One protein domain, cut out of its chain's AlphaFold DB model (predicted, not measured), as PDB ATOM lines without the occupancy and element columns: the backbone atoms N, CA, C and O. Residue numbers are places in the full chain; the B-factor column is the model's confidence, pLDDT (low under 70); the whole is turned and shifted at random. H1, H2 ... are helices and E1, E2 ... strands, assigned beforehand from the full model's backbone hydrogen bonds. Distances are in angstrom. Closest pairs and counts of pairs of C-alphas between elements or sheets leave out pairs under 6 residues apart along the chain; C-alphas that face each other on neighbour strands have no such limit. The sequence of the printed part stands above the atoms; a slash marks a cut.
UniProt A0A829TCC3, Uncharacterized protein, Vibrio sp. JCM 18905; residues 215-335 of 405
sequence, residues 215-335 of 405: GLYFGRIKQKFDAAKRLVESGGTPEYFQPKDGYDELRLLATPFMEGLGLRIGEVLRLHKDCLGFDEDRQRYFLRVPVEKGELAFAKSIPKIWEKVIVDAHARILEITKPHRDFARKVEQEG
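This is residues 215 to 335 of the 405 residues of an uncharacterized protein of Vibrio sp. JCM 18905 (UniProt A0A829TCC3). A small three-stranded sheet, E1 E2 E3, is covered on one face by the first part of the long, kinked helix H4; H2 crosses H4, H1 lies farther from the sheet, and residues 326 to 335 stick out. The printed part has 121 residues, with named elements in the order H1 H2 H3 E1 E2 E3 H4, mostly helix. The antiparallel sheet, order E1 - E2 - E3, is a meander, each strand the neighbour of the one before; with H4 it makes two layers. The whole is only just loose, close to compact, with a radius of gyration of the C-alphas of 16.6 A, and flat, spanning 49 by 44 by 23 A.

Start at the hairpin of E1, residues 276 to 279, and E2, residues 284 to 289: N 279 and O 284 are 2.8 A apart. E2 and E3, residues 298 to 301, form another hairpin, with N 287 and O 300 at 2.8 A. H4, residues 304 to 334, is on the sheet at a height of 7.4 A, over E1 and E2. H2, residues 247 to 261, touches H4 at a steep tilt of 49 degrees, closest at C-alphas Leu 253 and Ala 313, 5.2 A. H1, residues 215 to 233, touches H4 with residues 215 to 218 alone, closest at C-alphas Gly 215 and Val 309, 5.8 A. H3, residues 265 to 268, touches H2, closest at C-alphas Val 268 and Phe 257, 6.9 A. Every O i to N i+4 pair is within hydrogen-bond range in H1, 9 of 11 in H2 and 23 of 27 in H4; H3 is too short for one.

Find C-alpha 215 at (129.754, 71.332, 121.932); H1 runs 26.7 A from there. H4 runs 43.2 A to C-alpha 334 at (100.719, 100.147, 131.970), with a kink of 52 degrees near residue 322.

The printed part has no cut. The link H1 to H2 is long, 13 residues. The pLDDT is under 70 at residues 240, 245 to 246 and 293 to 294.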
ATOM      1  N   GLY A 215     129.700  70.781 120.581       71.56
ATOM      2  CA  GLY A 215     129.754  71.332 121.932       71.56
ATOM      3  C   GLY A 215     131.132  71.881 122.299       71.56
ATOM      4  O   GLY A 215     131.236  73.028 122.730       71.56
ATOM      5  N   LEU A 216     132.203  71.121 122.061       77.38
ATOM      6  CA  LEU A 216     133.583  71.584 122.263       77.38
ATOM      7  C   LEU A 216     133.915  72.809 121.394       77.38
ATOM      8  O   LEU A 216     134.580  73.736 121.860       77.38
ATOM      9  N   TYR A 217     133.476  72.826 120.132       80.62
ATOM     10  CA  TYR A 217     133.729  73.946 119.223       80.62
ATOM     11  C   TYR A 217     133.043  75.235 119.698       80.62
ATOM     12  O   TYR A 217     133.718  76.252 119.884       80.62
ATOM     13  N   PHE A 218     131.738  75.183 119.981       80.69
ATOM     14  CA  PHE A 218     130.999  76.326 120.528       80.69
ATOM     15  C   PHE A 218     131.524  76.741 121.904       80.69
ATOM     16  O   PHE A 218     131.661  77.936 122.167       80.69
ATOM     17  N   GLY A 219     131.921  75.779 122.742       79.88
ATOM     18  CA  GLY A 219     132.578  76.042 124.021       79.88
ATOM     19  C   GLY A 219     133.877  76.836 123.861       79.88
ATOM     20  O   GLY A 219     134.079  77.833 124.552       79.88
ATOM     21  N   ARG A 220     134.734  76.471 122.898       83.75
ATOM     22  CA  ARG A 220     135.968  77.219 122.588       83.75
ATOM     23  C   ARG A 220     135.685  78.629 122.077       83.75
ATOM     24  O   ARG A 220     136.406  79.555 122.446       83.75
ATOM     25  N   ILE A 221     134.670  78.811 121.229       83.56
ATOM     26  CA  ILE A 221     134.288  80.149 120.750       83.56
ATOM     27  C   ILE A 221     133.782  81.001 121.915       83.56
ATOM     28  O   ILE A 221     134.240  82.134 122.070       83.56
ATOM     29  N   LYS A 222     132.912  80.455 122.773       82.25
ATOM     30  CA  LYS A 222     132.409  81.164 123.956       82.25
ATOM     31  C   LYS A 222     133.537  81.550 124.910       82.25
ATOM     32  O   LYS A 222     133.587  82.692 125.345       82.25
ATOM     33  N   GLN A 223     134.495  80.657 125.159       84.88
ATOM     34  CA  GLN A 223     135.677  80.969 125.973       84.88
ATOM     35  C   GLN A 223     136.497  82.127 125.398       84.88
ATOM     36  O   GLN A 223     136.935  82.997 126.148       84.88
ATOM     37  N   LYS A 224     136.692  82.169 124.073       84.62
ATOM     38  CA  LYS A 224     137.372  83.296 123.413       84.62
ATOM     39  C   LYS A 224     136.581  84.597 123.544       84.62
ATOM     40  O   LYS A 224     137.185  85.639 123.776       84.62
ATOM     41  N   PHE A 225     135.258  84.532 123.419       85.44
ATOM     42  CA  PHE A 225     134.366  85.670 123.636       85.44
ATOM     43  C   PHE A 225     134.453  86.215 125.064       85.44
ATOM     44  O   PHE A 225     134.660  87.411 125.250       85.44
ATOM     45  N   ASP A 226     134.409  85.338 126.063       84.75
ATOM     46  CA  ASP A 226     134.489  85.731 127.472       84.75
ATOM     47  C   ASP A 226     135.873  86.274 127.843       84.75
ATOM     48  O   ASP A 226     135.982  87.242 128.593       84.75
ATOM     49  N   ALA A 227     136.940  85.697 127.286       86.19
ATOM     50  CA  ALA A 227     138.291  86.221 127.451       86.19
ATOM     51  C   ALA A 227     138.440  87.621 126.831       86.19
ATOM     52  O   ALA A 227     139.052  88.492 127.444       86.19
ATOM     53  N   ALA A 228     137.854  87.853 125.649       85.19
ATOM     54  CA  ALA A 228     137.852  89.165 125.010       85.19
ATOM     55  C   ALA A 228     137.080  90.203 125.837       85.19
ATOM     56  O   ALA A 228     137.574  91.315 125.999       85.19
ATOM     57  N   LYS A 229     135.925  89.841 126.416       83.00
ATOM     58  CA  LYS A 229     135.180  90.725 127.331       83.00
ATOM     59  C   LYS A 229     136.008  91.124 128.551       83.00
ATOM     60  O   LYS A 229     136.204  92.310 128.781       83.00
ATOM     61  N   ARG A 230     136.591  90.149 129.258       86.12
ATOM     62  CA  ARG A 230     137.456  90.404 130.429       86.12
ATOM     63  C   ARG A 230     138.662  91.280 130.094       86.12
ATOM     64  O   ARG A 230     139.108  92.077 130.916       86.12
ATOM     65  N   LEU A 231     139.218  91.121 128.893       86.44
ATOM     66  CA  LEU A 231     140.313  91.964 128.425       86.44
ATOM     67  C   LEU A 231     139.860  93.416 128.213       86.44
ATOM     68  O   LEU A 231     140.573  94.323 128.620       86.44
ATOM     69  N   VAL A 232     138.677  93.639 127.630       84.88
ATOM     70  CA  VAL A 232     138.111  94.992 127.466       84.88
ATOM     71  C   VAL A 232     137.804  95.625 128.822       84.88
ATOM     72  O   VAL A 232     138.180  96.771 129.051       84.88
ATOM     73  N   GLU A 233     137.197  94.873 129.743       83.56
ATOM     74  CA  GLU A 233     136.909  95.325 131.115       83.56
ATOM     75  C   GLU A 233     138.182  95.719 131.884       83.56
ATOM     76  O   GLU A 233     138.148  96.611 132.724       83.56
ATOM     77  N   SER A 234     139.324  95.095 131.574       87.38
ATOM     78  CA  SER A 234     140.628  95.442 132.161       87.38
ATOM     79  C   SER A 234     141.402  96.526 131.392       87.38
ATOM     80  O   SER A 234     142.562  96.788 131.710       87.38
ATOM     81  N   GLY A 235     140.783  97.179 130.400       85.31
ATOM     82  CA  GLY A 235     141.385  98.263 129.610       85.31
ATOM     83  C   GLY A 235     142.288  97.802 128.458       85.31
ATOM     84  O   GLY A 235     142.987  98.617 127.858       85.31
ATOM     85  N   GLY A 236     142.298  96.508 128.136       86.12
ATOM     86  CA  GLY A 236     143.036  95.941 127.011       86.12
ATOM     87  C   GLY A 236     142.269  95.990 125.685       86.12
ATOM     88  O   GLY A 236     141.050  96.151 125.638       86.12
ATOM     89  N   THR A 237     142.984  95.807 124.571       83.44
ATOM     90  CA  THR A 237     142.396  95.746 123.221       83.44
ATOM     91  C   THR A 237     142.460  94.315 122.678       83.44
ATOM     92  O   THR A 237     143.561  93.789 122.498       83.44
ATOM     93  N   PRO A 238     141.320  93.652 122.408       81.12
ATOM     94  CA  PRO A 238     141.318  92.321 121.809       81.12
ATOM     95  C   PRO A 238     141.876  92.324 120.381       81.12
ATOM     96  O   PRO A 238     141.598  93.225 119.597       81.12
ATOM     97  N   GLU A 239     142.605  91.266 120.021       74.75
ATOM     98  CA  GLU A 239     143.292  91.150 118.724       74.75
ATOM     99  C   GLU A 239     142.334  90.989 117.526       74.75
ATOM    100  O   GLU A 239     142.610  91.498 116.444       74.75
ATOM    101  N   TYR A 240     141.207  90.284 117.700       68.88
ATOM    102  CA  TYR A 240     140.380  89.822 116.571       68.88
ATOM    103  C   TYR A 240     139.004  90.486 116.452       68.88
ATOM    104  O   TYR A 240     138.474  90.581 115.348       68.88
ATOM    105  N   PHE A 241     138.384  90.891 117.562       73.94
ATOM    106  CA  PHE A 241     137.079  91.559 117.562       73.94
ATOM    107  C   PHE A 241     136.848  92.289 118.885       73.94
ATOM    108  O   PHE A 241     137.272  91.815 119.936       73.94
ATOM    109  N   GLN A 242     136.126  93.405 118.842       74.06
ATOM    110  CA  GLN A 242     135.715  94.142 120.034       74.06
ATOM    111  C   GLN A 242     134.292  93.706 120.424       74.06
ATOM    112  O   GLN A 242     133.355  94.041 119.695       74.06
ATOM    113  N   PRO A 243     134.105  92.920 121.504       71.06
ATOM    114  CA  PRO A 243     132.783  92.446 121.897       71.06
ATOM    115  C   PRO A 243     131.900  93.612 122.348       71.06
ATOM    116  O   PRO A 243     132.274  94.361 123.249       71.06
ATOM    117  N   LYS A 244     130.712  93.743 121.753       71.12
ATOM    118  CA  LYS A 244     129.651  94.629 122.241       71.12
ATOM    119  C   LYS A 244     128.769  93.889 123.238       71.12
ATOM    120  O   LYS A 244     128.366  92.745 123.001       71.12
ATOM    121  N   ASP A 245     128.443  94.553 124.340       66.31
ATOM    122  CA  ASP A 245     127.631  93.953 125.391       66.31
ATOM    123  C   ASP A 245     126.209  93.611 124.931       66.31
ATOM    124  O   ASP A 245     125.587  94.325 124.145       66.31
ATOM    125  N   GLY A 246     125.720  92.458 125.402       68.88
ATOM    126  CA  GLY A 246     124.422  91.867 125.062       68.88
ATOM    127  C   GLY A 246     124.304  91.370 123.615       68.88
ATOM    128  O   GLY A 246     124.065  90.187 123.377       68.88
ATOM    129  N   TYR A 247     124.483  92.258 122.639       72.44
ATOM    130  CA  TYR A 247     124.157  92.018 121.234       72.44
ATOM    131  C   TYR A 247     125.015  90.928 120.578       72.44
ATOM    132  O   TYR A 247     124.482  90.049 119.896       72.44
ATOM    133  N   ASP A 248     126.329  90.938 120.812       80.06
ATOM    134  CA  ASP A 248     127.226  89.949 120.202       80.06
ATOM    135  C   ASP A 248     127.128  88.579 120.890       80.06
ATOM    136  O   ASP A 248     127.248  87.547 120.228       80.06
ATOM    137  N   GLU A 249     126.820  88.549 122.194       85.12
ATOM    138  CA  GLU A 249     126.559  87.297 122.915       85.12
ATOM    139  C   GLU A 249     125.269  86.638 122.407       85.12
ATOM    140  O   GLU A 249     125.267  85.447 122.102       85.12
ATOM    141  N   LEU A 250     124.193  87.411 122.214       87.62
ATOM    142  CA  LEU A 250     122.940  86.904 121.642       87.62
ATOM    143  C   LEU A 250     123.129  86.356 120.224       87.62
ATOM    144  O   LEU A 250     122.580  85.305 119.897       87.62
ATOM    145  N   ARG A 251     123.935  87.024 119.389       86.19
ATOM    146  CA  ARG A 251     124.280  86.528 118.047       86.19
ATOM    147  C   ARG A 251     125.009  85.191 118.108       86.19
ATOM    148  O   ARG A 251     124.648  84.276 117.377       86.19
ATOM    149  N   LEU A 252     125.994  85.065 118.999       88.75
ATOM    150  CA  LEU A 252     126.727  83.815 119.189       88.75
ATOM    151  C   LEU A 252     125.800  82.675 119.642       88.75
ATOM    152  O   LEU A 252     125.891  81.569 119.115       88.75
ATOM    153  N   LEU A 253     124.896  82.954 120.586       90.75
ATOM    154  CA  LEU A 253     123.934  81.982 121.116       90.75
ATOM    155  C   LEU A 253     122.822  81.625 120.115       90.75
ATOM    156  O   LEU A 253     122.218  80.564 120.230       90.75
ATOM    157  N   ALA A 254     122.554  82.479 119.124       92.12
ATOM    158  CA  ALA A 254     121.591  82.215 118.057       92.12
ATOM    159  C   ALA A 254     122.141  81.276 116.964       92.12
ATOM    160  O   ALA A 254     121.373  80.571 116.309       92.12
ATOM    161  N   THR A 255     123.464  81.229 116.770       91.50
ATOM    162  CA  THR A 255     124.122  80.425 115.723       91.50
ATOM    163  C   THR A 255     123.755  78.934 115.737       91.50
ATOM    164  O   THR A 255     123.467  78.407 114.663       91.50
ATOM    165  N   PRO A 256     123.676  78.234 116.890       92.56
ATOM    166  CA  PRO A 256     123.254  76.831 116.930       92.56
ATOM    167  C   PRO A 256     121.870  76.571 116.324       92.56
ATOM    168  O   PRO A 256     121.650  75.513 115.740       92.56
ATOM    169  N   PHE A 257     120.942  77.527 116.413       93.12
ATOM    170  CA  PHE A 257     119.613  77.404 115.810       93.12
ATOM    171  C   PHE A 257     119.666  77.527 114.281       93.12
ATOM    172  O   PHE A 257     118.925  76.845 113.577       93.12
ATOM    173  N   MET A 258     120.552  78.376 113.760       92.19
ATOM    174  CA  MET A 258     120.728  78.562 112.317       92.19
ATOM    175  C   MET A 258     121.482  77.384 111.696       92.19
ATOM    176  O   MET A 258     120.994  76.787 110.745       92.19
ATOM    177  N   GLU A 259     122.616  76.990 112.270       90.19
ATOM    178  CA  GLU A 259     123.459  75.912 111.732       90.19
ATOM    179  C   GLU A 259     122.882  74.521 112.022       90.19
ATOM    180  O   GLU A 259     122.841  73.654 111.151       90.19
ATOM    181  N   GLY A 260     122.390  74.299 113.244       88.06
ATOM    182  CA  GLY A 260     121.909  72.987 113.674       88.06
ATOM    183  C   GLY A 260     120.525  72.625 113.147       88.06
ATOM    184  O   GLY A 260     120.225  71.444 112.972       88.06
ATOM    185  N   LEU A 261     119.681  73.626 112.880       89.19
ATOM    186  CA  LEU A 261     118.307  73.419 112.418       89.19
ATOM    187  C   LEU A 261     118.015  74.087 111.074       89.19
ATOM    188  O   LEU A 261     116.900  73.946 110.581       89.19
ATOM    189  N   GLY A 262     118.958  74.803 110.460       88.88
ATOM    190  CA  GLY A 262     118.725  75.501 109.194       88.88
ATOM    191  C   GLY A 262     117.675  76.608 109.296       88.88
ATOM    192  O   GLY A 262     116.968  76.851 108.318       88.88
ATOM    193  N   LEU A 263     117.495  77.213 110.478       90.25
ATOM    194  CA  LEU A 263     116.543  78.311 110.638       90.25
ATOM    195  C   LEU A 263     117.078  79.585 109.996       90.25
ATOM    196  O   LEU A 263     118.246  79.941 110.144       90.25
ATOM    197  N   ARG A 264     116.194  80.317 109.324       87.88
ATOM    198  CA  ARG A 264     116.504  81.656 108.821       87.88
ATOM    199  C   ARG A 264     116.525  82.648 109.974       87.88
ATOM    200  O   ARG A 264     115.803  82.492 110.956       87.88
ATOM    201  N   ILE A 265     117.263  83.746 109.809       86.62
ATOM    202  CA  ILE A 265     117.365  84.779 110.849       86.62
ATOM    203  C   ILE A 265     115.992  85.290 111.318       86.62
ATOM    204  O   ILE A 265     115.768  85.451 112.513       86.62
ATOM    205  N   GLY A 266     115.036  85.465 110.398       84.94
ATOM    206  CA  GLY A 266     113.677  85.894 110.735       84.94
ATOM    207  C   GLY A 266     112.884  84.872 111.560       84.94
ATOM    208  O   GLY A 266     112.049  85.276 112.362       84.94
ATOM    209  N   GLU A 267     113.156  83.576 111.399       87.62
ATOM    210  CA  GLU A 267     112.529  82.499 112.180       87.62
ATOM    211  C   GLU A 267     113.129  82.459 113.590       87.62
ATOM    212  O   GLU A 267     112.390  82.399 114.570       87.62
ATOM    213  N   VAL A 268     114.457  82.590 113.702       90.19
ATOM    214  CA  VAL A 268     115.168  82.637 114.990       90.19
ATOM    215  C   VAL A 268     114.704  83.819 115.842       90.19
ATOM    216  O   VAL A 268     114.407  83.652 117.022       90.19
ATOM    217  N   LEU A 269     114.570  85.005 115.240       86.75
ATOM    218  CA  LEU A 269     114.118  86.216 115.937       86.75
ATOM    219  C   LEU A 269     112.659  86.141 116.422       86.75
ATOM    220  O   LEU A 269     112.264  86.935 117.271       86.75
ATOM    221  N   ARG A 270     111.859  85.204 115.900       85.75
ATOM    222  CA  ARG A 270     110.453  84.994 116.286       85.75
ATOM    223  C   ARG A 270     110.258  83.828 117.253       85.75
ATOM    224  O   ARG A 270     109.119  83.530 117.609       85.75
ATOM    225  N   LEU A 271     111.330  83.155 117.677       89.12
ATOM    226  CA  LEU A 271     111.218  82.041 118.611       89.12
ATOM    227  C   LEU A 271     110.623  82.508 119.944       89.12
ATOM    228  O   LEU A 271     111.130  83.410 120.616       89.12
ATOM    229  N   HIS A 272     109.528  81.860 120.335       88.56
ATOM    230  CA  HIS A 272     108.884  82.100 121.619       88.56
ATOM    231  C   HIS A 272     109.756  81.590 122.777       88.56
ATOM    232  O   HIS A 272     110.573  80.689 122.595       88.56
ATOM    233  N   LYS A 273     109.557  82.107 124.000       89.38
ATOM    234  CA  LYS A 273     110.282  81.603 125.186       89.38
ATOM    235  C   LYS A 273     110.074  80.093 125.399       89.38
ATOM    236  O   LYS A 273     111.022  79.396 125.737       89.38
ATOM    237  N   ASP A 274     108.884  79.596 125.062       89.88
ATOM    238  CA  ASP A 274     108.468  78.191 125.201       89.88
ATOM    239  C   ASP A 274     108.643  77.392 123.891       89.88
ATOM    240  O   ASP A 274     107.933  76.418 123.622       89.88
ATOM    241  N   CYS A 275     109.550  77.831 123.009       92.25
ATOM    242  CA  CYS A 275     109.796  77.154 121.734       92.25
ATOM    243  C   CYS A 275     110.429  75.768 121.906       92.25
ATOM    244  O   CYS A 275     110.188  74.894 121.081       92.25
ATOM    245  N   LEU A 276     111.205  75.544 122.964       94.19
ATOM    246  CA  LEU A 276     111.853  74.264 123.219       94.19
ATOM    247  C   LEU A 276     110.874  73.297 123.901       94.19
ATOM    248  O   LEU A 276     110.170  73.658 124.845       94.19
ATOM    249  N   GLY A 277     110.806  72.065 123.409       91.75
ATOM    250  CA  GLY A 277     110.015  70.986 123.991       91.75
ATOM    251  C   GLY A 277     110.816  69.692 124.064       91.75
ATOM    252  O   GLY A 277     111.819  69.532 123.367       91.75
ATOM    253  N   PHE A 278     110.361  68.774 124.910       91.12
ATOM    254  CA  PHE A 278     110.906  67.428 125.022       91.12
ATOM    255  C   PHE A 278     109.794  66.417 124.743       91.12
ATOM    256  O   PHE A 278     108.699  66.529 125.288       91.12
ATOM    257  N   ASP A 279     110.063  65.488 123.834       83.25
ATOM    258  CA  ASP A 279     109.199  64.364 123.494       83.25
ATOM    259  C   ASP A 279     109.610  63.177 124.379       83.25
ATOM    260  O   ASP A 279     110.704  62.629 124.211       83.25
ATOM    261  N   GLU A 280     108.761  62.829 125.351       82.19
ATOM    262  CA  GLU A 280     109.019  61.755 126.317       82.19
ATOM    263  C   GLU A 280     109.023  60.366 125.664       82.19
ATOM    264  O   GLU A 280     109.841  59.525 126.039       82.19
ATOM    265  N   ASP A 281     108.197  60.133 124.643       74.44
ATOM    266  CA  ASP A 281     108.118  58.836 123.960       74.44
ATOM    267  C   ASP A 281     109.392  58.566 123.157       74.44
ATOM    268  O   ASP A 281     109.929  57.454 123.142       74.44
ATOM    269  N   ARG A 282     109.906  59.599 122.479       72.25
ATOM    270  CA  ARG A 282     111.112  59.489 121.642       72.25
ATOM    271  C   ARG A 282     112.400  59.805 122.389       72.25
ATOM    272  O   ARG A 282     113.473  59.539 121.845       72.25
ATOM    273  N   GLN A 283     112.308  60.358 123.601       82.00
ATOM    274  CA  GLN A 283     113.432  60.866 124.392       82.00
ATOM    275  C   GLN A 283     114.278  61.873 123.593       82.00
ATOM    276  O   GLN A 283     115.503  61.749 123.480       82.00
ATOM    277  N   ARG A 284     113.608  62.844 122.959       82.00
ATOM    278  CA  ARG A 284     114.230  63.824 122.053       82.00
ATOM    279  C   ARG A 284     113.737  65.235 122.301       82.00
ATOM    280  O   ARG A 284     112.550  65.460 122.500       82.00
ATOM    281  N   TYR A 285     114.645  66.198 122.175       90.50
ATOM    282  CA  TYR A 285     114.258  67.601 122.114       90.50
ATOM    283  C   TYR A 285     113.711  67.960 120.728       90.50
ATOM    284  O   TYR A 285     114.190  67.486 119.694       90.50
ATOM    285  N   PHE A 286     112.725  68.847 120.708       91.31
ATOM    286  CA  PHE A 286     112.197  69.457 119.497       91.31
ATOM    287  C   PHE A 286     112.018  70.961 119.692       91.31
ATOM    288  O   PHE A 286     111.907  71.461 120.813       91.31
ATOM    289  N   LEU A 287     111.979  71.687 118.581       93.12
ATOM    290  CA  LEU A 287     111.779  73.125 118.553       93.12
ATOM    291  C   LEU A 287     110.477  73.462 117.824       93.12
ATOM    292  O   LEU A 287     110.268  73.042 116.689       93.12
ATOM    293  N   ARG A 288     109.611  74.246 118.464       91.69
ATOM    294  CA  ARG A 288     108.395  74.815 117.877       91.69
ATOM    295  C   ARG A 288     108.776  76.050 117.069       91.69
ATOM    296  O   ARG A 288     109.117  77.086 117.640       91.69
ATOM    297  N   VAL A 289     108.733  75.929 115.749       86.38
ATOM    298  CA  VAL A 289     109.103  76.993 114.814       86.38
ATOM    299  C   VAL A 289     107.827  77.606 114.230       86.38
ATOM    300  O   VAL A 289     107.031  76.878 113.631       86.38
ATOM    301  N   PRO A 290     107.590  78.918 114.396       80.56
ATOM    302  CA  PRO A 290     106.466  79.586 113.748       80.56
ATOM    303  C   PRO A 290     106.704  79.645 112.233       80.56
ATOM    304  O   PRO A 290     107.783  80.051 111.802       80.56
ATOM    305  N   VAL A 291     105.711  79.237 111.439       72.56
ATOM    306  CA  VAL A 291     105.820  79.158 109.971       72.56
ATOM    307  C   VAL A 291     105.131  80.365 109.331       72.56
ATOM    308  O   VAL A 291     105.792  81.354 109.010       72.56
ATOM    309  N   GLU A 292     103.801  80.335 109.228       70.38
ATOM    310  CA  GLU A 292     102.992  81.393 108.620       70.38
ATOM    311  C   GLU A 292     102.006  82.024 109.609       70.38
ATOM    312  O   GLU A 292     101.700  81.493 110.680       70.38
ATOM    313  N   LYS A 293     101.524  83.224 109.269       65.56
ATOM    314  CA  LYS A 293     100.588  83.971 110.113       65.56
ATOM    315  C   LYS A 293      99.251  83.227 110.172       65.56
ATOM    316  O   LYS A 293      98.535  83.183 109.182       65.56
ATOM    317  N   GLY A 294      98.898  82.729 111.356       67.56
ATOM    318  CA  GLY A 294      97.648  82.000 111.597       67.56
ATOM    319  C   GLY A 294      97.799  80.479 111.593       67.56
ATOM    320  O   GLY A 294      96.852  79.791 111.961       67.56
ATOM    321  N   GLU A 295      98.978  79.954 111.251       72.56
ATOM    322  CA  GLU A 295      99.261  78.523 111.332       72.56
ATOM    323  C   GLU A 295      99.858  78.125 112.686       72.56
ATOM    324  O   GLU A 295     100.529  78.908 113.367       72.56
ATOM    325  N   LEU A 296      99.618  76.872 113.075       76.19
ATOM    326  CA  LEU A 296     100.239  76.285 114.256       76.19
ATOM    327  C   LEU A 296     101.746  76.126 114.035       76.19
ATOM    328  O   LEU A 296     102.206  75.797 112.943       76.19
ATOM    329  N   ALA A 297     102.525  76.343 115.094       81.44
ATOM    330  CA  ALA A 297     103.971  76.184 115.030       81.44
ATOM    331  C   ALA A 297     104.348  74.741 114.659       81.44
ATOM    332  O   ALA A 297     103.849  73.778 115.247       81.44
ATOM    333  N   PHE A 298     105.277  74.600 113.719       84.12
ATOM    334  CA  PHE A 298     105.783  73.308 113.284       84.12
ATOM    335  C   PHE A 298     106.819  72.778 114.281       84.12
ATOM    336  O   PHE A 298     107.759  73.484 114.651       84.12
ATOM    337  N   ALA A 299     106.672  71.523 114.711       87.12
ATOM    338  CA  ALA A 299     107.634  70.868 115.592       87.12
ATOM    339  C   ALA A 299     108.804  70.293 114.779       87.12
ATOM    340  O   ALA A 299     108.673  69.285 114.084       87.12
ATOM    341  N   LYS A 300     109.973  70.926 114.884       86.94
ATOM    342  CA  LYS A 300     111.211  70.489 114.237       86.94
ATOM    343  C   LYS A 300     112.056  69.675 115.212       86.94
ATOM    344  O   LYS A 300     112.448  70.178 116.261       86.94
ATOM    345  N   SER A 301     112.342  68.421 114.870       87.56
ATOM    346  CA  SER A 301     113.212  67.558 115.682       87.56
ATOM    347  C   SER A 301     114.639  68.112 115.738       87.56
ATOM    348  O   SER A 301     115.169  68.544 114.711       87.56
ATOM    349  N   ILE A 302     115.256  68.096 116.923       89.81
ATOM    350  CA  ILE A 302     116.635  68.550 117.110       89.81
ATOM    351  C   ILE A 302     117.594  67.361 116.930       89.81
ATOM    352  O   ILE A 302     117.440  66.338 117.601       89.81
ATOM    353  N   PRO A 303     118.606  67.451 116.044       86.75
ATOM    354  CA  PRO A 303     119.583  66.378 115.898       86.75
ATOM    355  C   PRO A 303     120.407  66.177 117.177       86.75
ATOM    356  O   PRO A 303     120.859  67.148 117.782       86.75
ATOM    357  N   LYS A 304     120.698  64.915 117.532       82.62
ATOM    358  CA  LYS A 304     121.379  64.535 118.790       82.62
ATOM    359  C   LYS A 304     122.633  65.352 119.106       82.62
ATOM    360  O   LYS A 304     122.848  65.752 120.242       82.62
ATOM    361  N   ILE A 305     123.463  65.581 118.091       85.19
ATOM    362  CA  ILE A 305     124.747  66.285 118.220       85.19
ATOM    363  C   ILE A 305     124.581  67.768 118.599       85.19
ATOM    364  O   ILE A 305     125.508  68.369 119.131       85.19
ATOM    365  N   TRP A 306     123.400  68.343 118.353       89.19
ATOM    366  CA  TRP A 306     123.067  69.743 118.618       89.19
ATOM    367  C   TRP A 306     122.222  69.941 119.880       89.19
ATOM    368  O   TRP A 306     122.164  71.065 120.376       89.19
ATOM    369  N   GLU A 307     121.595  68.884 120.418       88.88
ATOM    370  CA  GLU A 307     120.647  68.959 121.547       88.88
ATOM    371  C   GLU A 307     121.222  69.759 122.717       88.88
ATOM    372  O   GLU A 307     120.651  70.774 123.106       88.88
ATOM    373  N   LYS A 308     122.395  69.361 123.225       88.75
ATOM    374  CA  LYS A 308     123.024  70.032 124.369       88.75
ATOM    375  C   LYS A 308     123.307  71.511 124.095       88.75
ATOM    376  O   LYS A 308     122.978  72.356 124.917       88.75
ATOM    377  N   VAL A 309     123.894  71.822 122.941       91.06
ATOM    378  CA  VAL A 309     124.290  73.195 122.589       91.06
ATOM    379  C   VAL A 309     123.067  74.101 122.450       91.06
ATOM    380  O   VAL A 309     123.097  75.236 122.913       91.06
ATOM    381  N   ILE A 310     121.987  73.601 121.846       93.19
ATOM    382  CA  ILE A 310     120.739  74.354 121.674       93.19
ATOM    383  C   ILE A 310     120.032  74.566 123.016       93.19
ATOM    384  O   ILE A 310     119.567  75.674 123.273       93.19
ATOM    385  N   VAL A 311     119.977  73.545 123.877       93.19
ATOM    386  CA  VAL A 311     119.386  73.649 125.224       93.19
ATOM    387  C   VAL A 311     120.151  74.674 126.066       93.19
ATOM    388  O   VAL A 311     119.546  75.595 126.616       93.19
ATOM    389  N   ASP A 312     121.482  74.564 126.109       92.38
ATOM    390  CA  ASP A 312     122.341  75.466 126.880       92.38
ATOM    391  C   ASP A 312     122.236  76.915 126.340       92.38
ATOM    392  O   ASP A 312     122.134  77.875 127.111       92.38
ATOM    393  N   ALA A 313     122.182  77.091 125.012       92.56
ATOM    394  CA  ALA A 313     122.006  78.400 124.386       92.56
ATOM    395  C   ALA A 313     120.621  79.012 124.652       92.56
ATOM    396  O   ALA A 313     120.529  80.200 124.961       92.56
ATOM    397  N   HIS A 314     119.548  78.217 124.568       94.75
ATOM    398  CA  HIS A 314     118.180  78.652 124.872       94.75
ATOM    399  C   HIS A 314     118.069  79.170 126.308       94.75
ATOM    400  O   HIS A 314     117.581  80.284 126.514       94.75
ATOM    401  N   ALA A 315     118.596  78.419 127.279       93.75
ATOM    402  CA  ALA A 315     118.597  78.814 128.684       93.75
ATOM    403  C   ALA A 315     119.311  80.160 128.902       93.75
ATOM    404  O   ALA A 315     118.767  81.057 129.549       93.75
ATOM    405  N   ARG A 316     120.490  80.346 128.291       91.81
ATOM    406  CA  ARG A 316     121.251  81.600 128.398       91.81
ATOM    407  C   ARG A 316     120.561  82.776 127.701       91.81
ATOM    408  O   ARG A 316     120.567  83.885 128.230       91.81
ATOM    409  N   ILE A 317     119.929  82.559 126.545       92.44
ATOM    410  CA  ILE A 317     119.137  83.598 125.867       92.44
ATOM    411  C   ILE A 317     117.973  84.044 126.758       92.44
ATOM    412  O   ILE A 317     117.709  85.243 126.863       92.44
ATOM    413  N   LEU A 318     117.272  83.116 127.417       92.62
ATOM    414  CA  LEU A 318     116.189  83.469 128.340       92.62
ATOM    415  C   LEU A 318     116.687  84.307 129.517       92.62
ATOM    416  O   LEU A 318     116.031  85.281 129.875       92.62
ATOM    417  N   GLU A 319     117.849  83.967 130.069       91.69
ATOM    418  CA  GLU A 319     118.481  84.724 131.148       91.69
ATOM    419  C   GLU A 319     118.814  86.162 130.717       91.69
ATOM    420  O   GLU A 319     118.346  87.112 131.342       91.69
ATOM    421  N   ILE A 320     119.538  86.330 129.602       89.75
ATOM    422  CA  ILE A 320     119.943  87.648 129.076       89.75
ATOM    423  C   ILE A 320     118.719  88.493 128.701       89.75
ATOM    424  O   ILE A 320     118.694  89.701 128.919       89.75
ATOM    425  N   THR A 321     117.681  87.872 128.132       89.12
ATOM    426  CA  THR A 321     116.486  88.595 127.666       89.12
ATOM    427  C   THR A 321     115.449  88.850 128.759       89.12
ATOM    428  O   THR A 321     114.479  89.564 128.504       89.12
ATOM    429  N   LYS A 322     115.626  88.310 129.972       90.56
ATOM    430  CA  LYS A 322     114.650  88.426 131.063       90.56
ATOM    431  C   LYS A 322     114.286  89.881 131.410       90.56
ATOM    432  O   LYS A 322     113.090  90.169 131.382       90.56
ATOM    433  N   PRO A 323     115.235  90.816 131.629       87.25
ATOM    434  CA  PRO A 323     114.888  92.199 131.975       87.25
ATOM    435  C   PRO A 323     114.060  92.887 130.882       87.25
ATOM    436  O   PRO A 323     113.077  93.563 131.168       87.25
ATOM    437  N   HIS A 324     114.402  92.645 129.612       87.44
ATOM    438  CA  HIS A 324     113.670  93.192 128.469       87.44
ATOM    439  C   HIS A 324     112.254  92.617 128.354       87.44
ATOM    440  O   HIS A 324     111.316  93.344 128.036       87.44
ATOM    441  N   ARG A 325     112.079  91.320 128.632       88.19
ATOM    442  CA  ARG A 325     110.763  90.662 128.636       88.19
ATOM    443  C   ARG A 325     109.883  91.158 129.780       88.19
ATOM    444  O   ARG A 325     108.686  91.346 129.578       88.19
ATOM    445  N   ASP A 326     110.459  91.364 130.960       88.62
ATOM    446  CA  ASP A 326     109.733  91.907 132.107       88.62
ATOM    447  C   ASP A 326     109.320  93.362 131.855       88.62
ATOM    448  O   ASP A 326     108.183  93.729 132.149       88.62
ATOM    449  N   PHE A 327     110.178  94.162 131.215       85.19
ATOM    450  CA  PHE A 327     109.815  95.508 130.771       85.19
ATOM    451  C   PHE A 327     108.708  95.500 129.709       85.19
ATOM    452  O   PHE A 327     107.735  96.237 129.841       85.19
ATOM    453  N   ALA A 328     108.792  94.633 128.695       87.12
ATOM    454  CA  ALA A 328     107.742  94.509 127.682       87.12
ATOM    455  C   ALA A 328     106.376  94.170 128.308       87.12
ATOM    456  O   ALA A 328     105.364  94.751 127.928       87.12
ATOM    457  N   ARG A 329     106.352  93.306 129.332       88.88
ATOM    458  CA  ARG A 329     105.133  93.002 130.099       88.88
ATOM    459  C   ARG A 329     104.586  94.230 130.831       88.88
ATOM    460  O   ARG A 329     103.380  94.441 130.816       88.88
ATOM    461  N   LYS A 330     105.451  95.049 131.443       85.38
ATOM    462  CA  LYS A 330     105.033  96.323 132.055       85.38
ATOM    463  C   LYS A 330     104.416  97.256 131.018       85.38
ATOM    464  O   LYS A 330     103.372  97.837 131.273       85.38
ATOM    465  N   VAL A 331     105.012  97.352 129.829       85.19
ATOM    466  CA  VAL A 331     104.472  98.160 128.723       85.19
ATOM    467  C   VAL A 331     103.087  97.674 128.287       85.19
ATOM    468  O   VAL A 331     102.203  98.494 128.066       85.19
ATOM    469  N   GLU A 332     102.862  96.363 128.202       86.12
ATOM    470  CA  GLU A 332     101.538  95.809 127.878       86.12
ATOM    471  C   GLU A 332     100.481  96.115 128.953       86.12
ATOM    472  O   GLU A 332      99.309  96.284 128.626       86.12
ATOM    473  N   GLN A 333     100.884  96.192 130.225       87.06
ATOM    474  CA  GLN A 333      99.983  96.413 131.362       87.06
ATOM    475  C   GLN A 333      99.710  97.898 131.642       87.06
ATOM    476  O   GLN A 333      98.582  98.270 131.950       87.06
ATOM    477  N   GLU A 334     100.736  98.740 131.543       80.94
ATOM    478  CA  GLU A 334     100.719 100.147 131.970       80.94
ATOM    479  C   GLU A 334     100.757 101.126 130.776       80.94
ATOM    480  O   GLU A 334     100.590 102.337 130.939       80.94
ATOM    481  N   GLY A 335     100.987 100.637 129.554       80.19
ATOM    482  CA  GLY A 335     101.053 101.457 128.346       80.19
ATOM    483  C   GLY A 335     102.204 102.467 128.375       80.19
ATOM    484  O   GLY A 335     103.347 102.139 128.696       80.19
TER     485      GLY A 335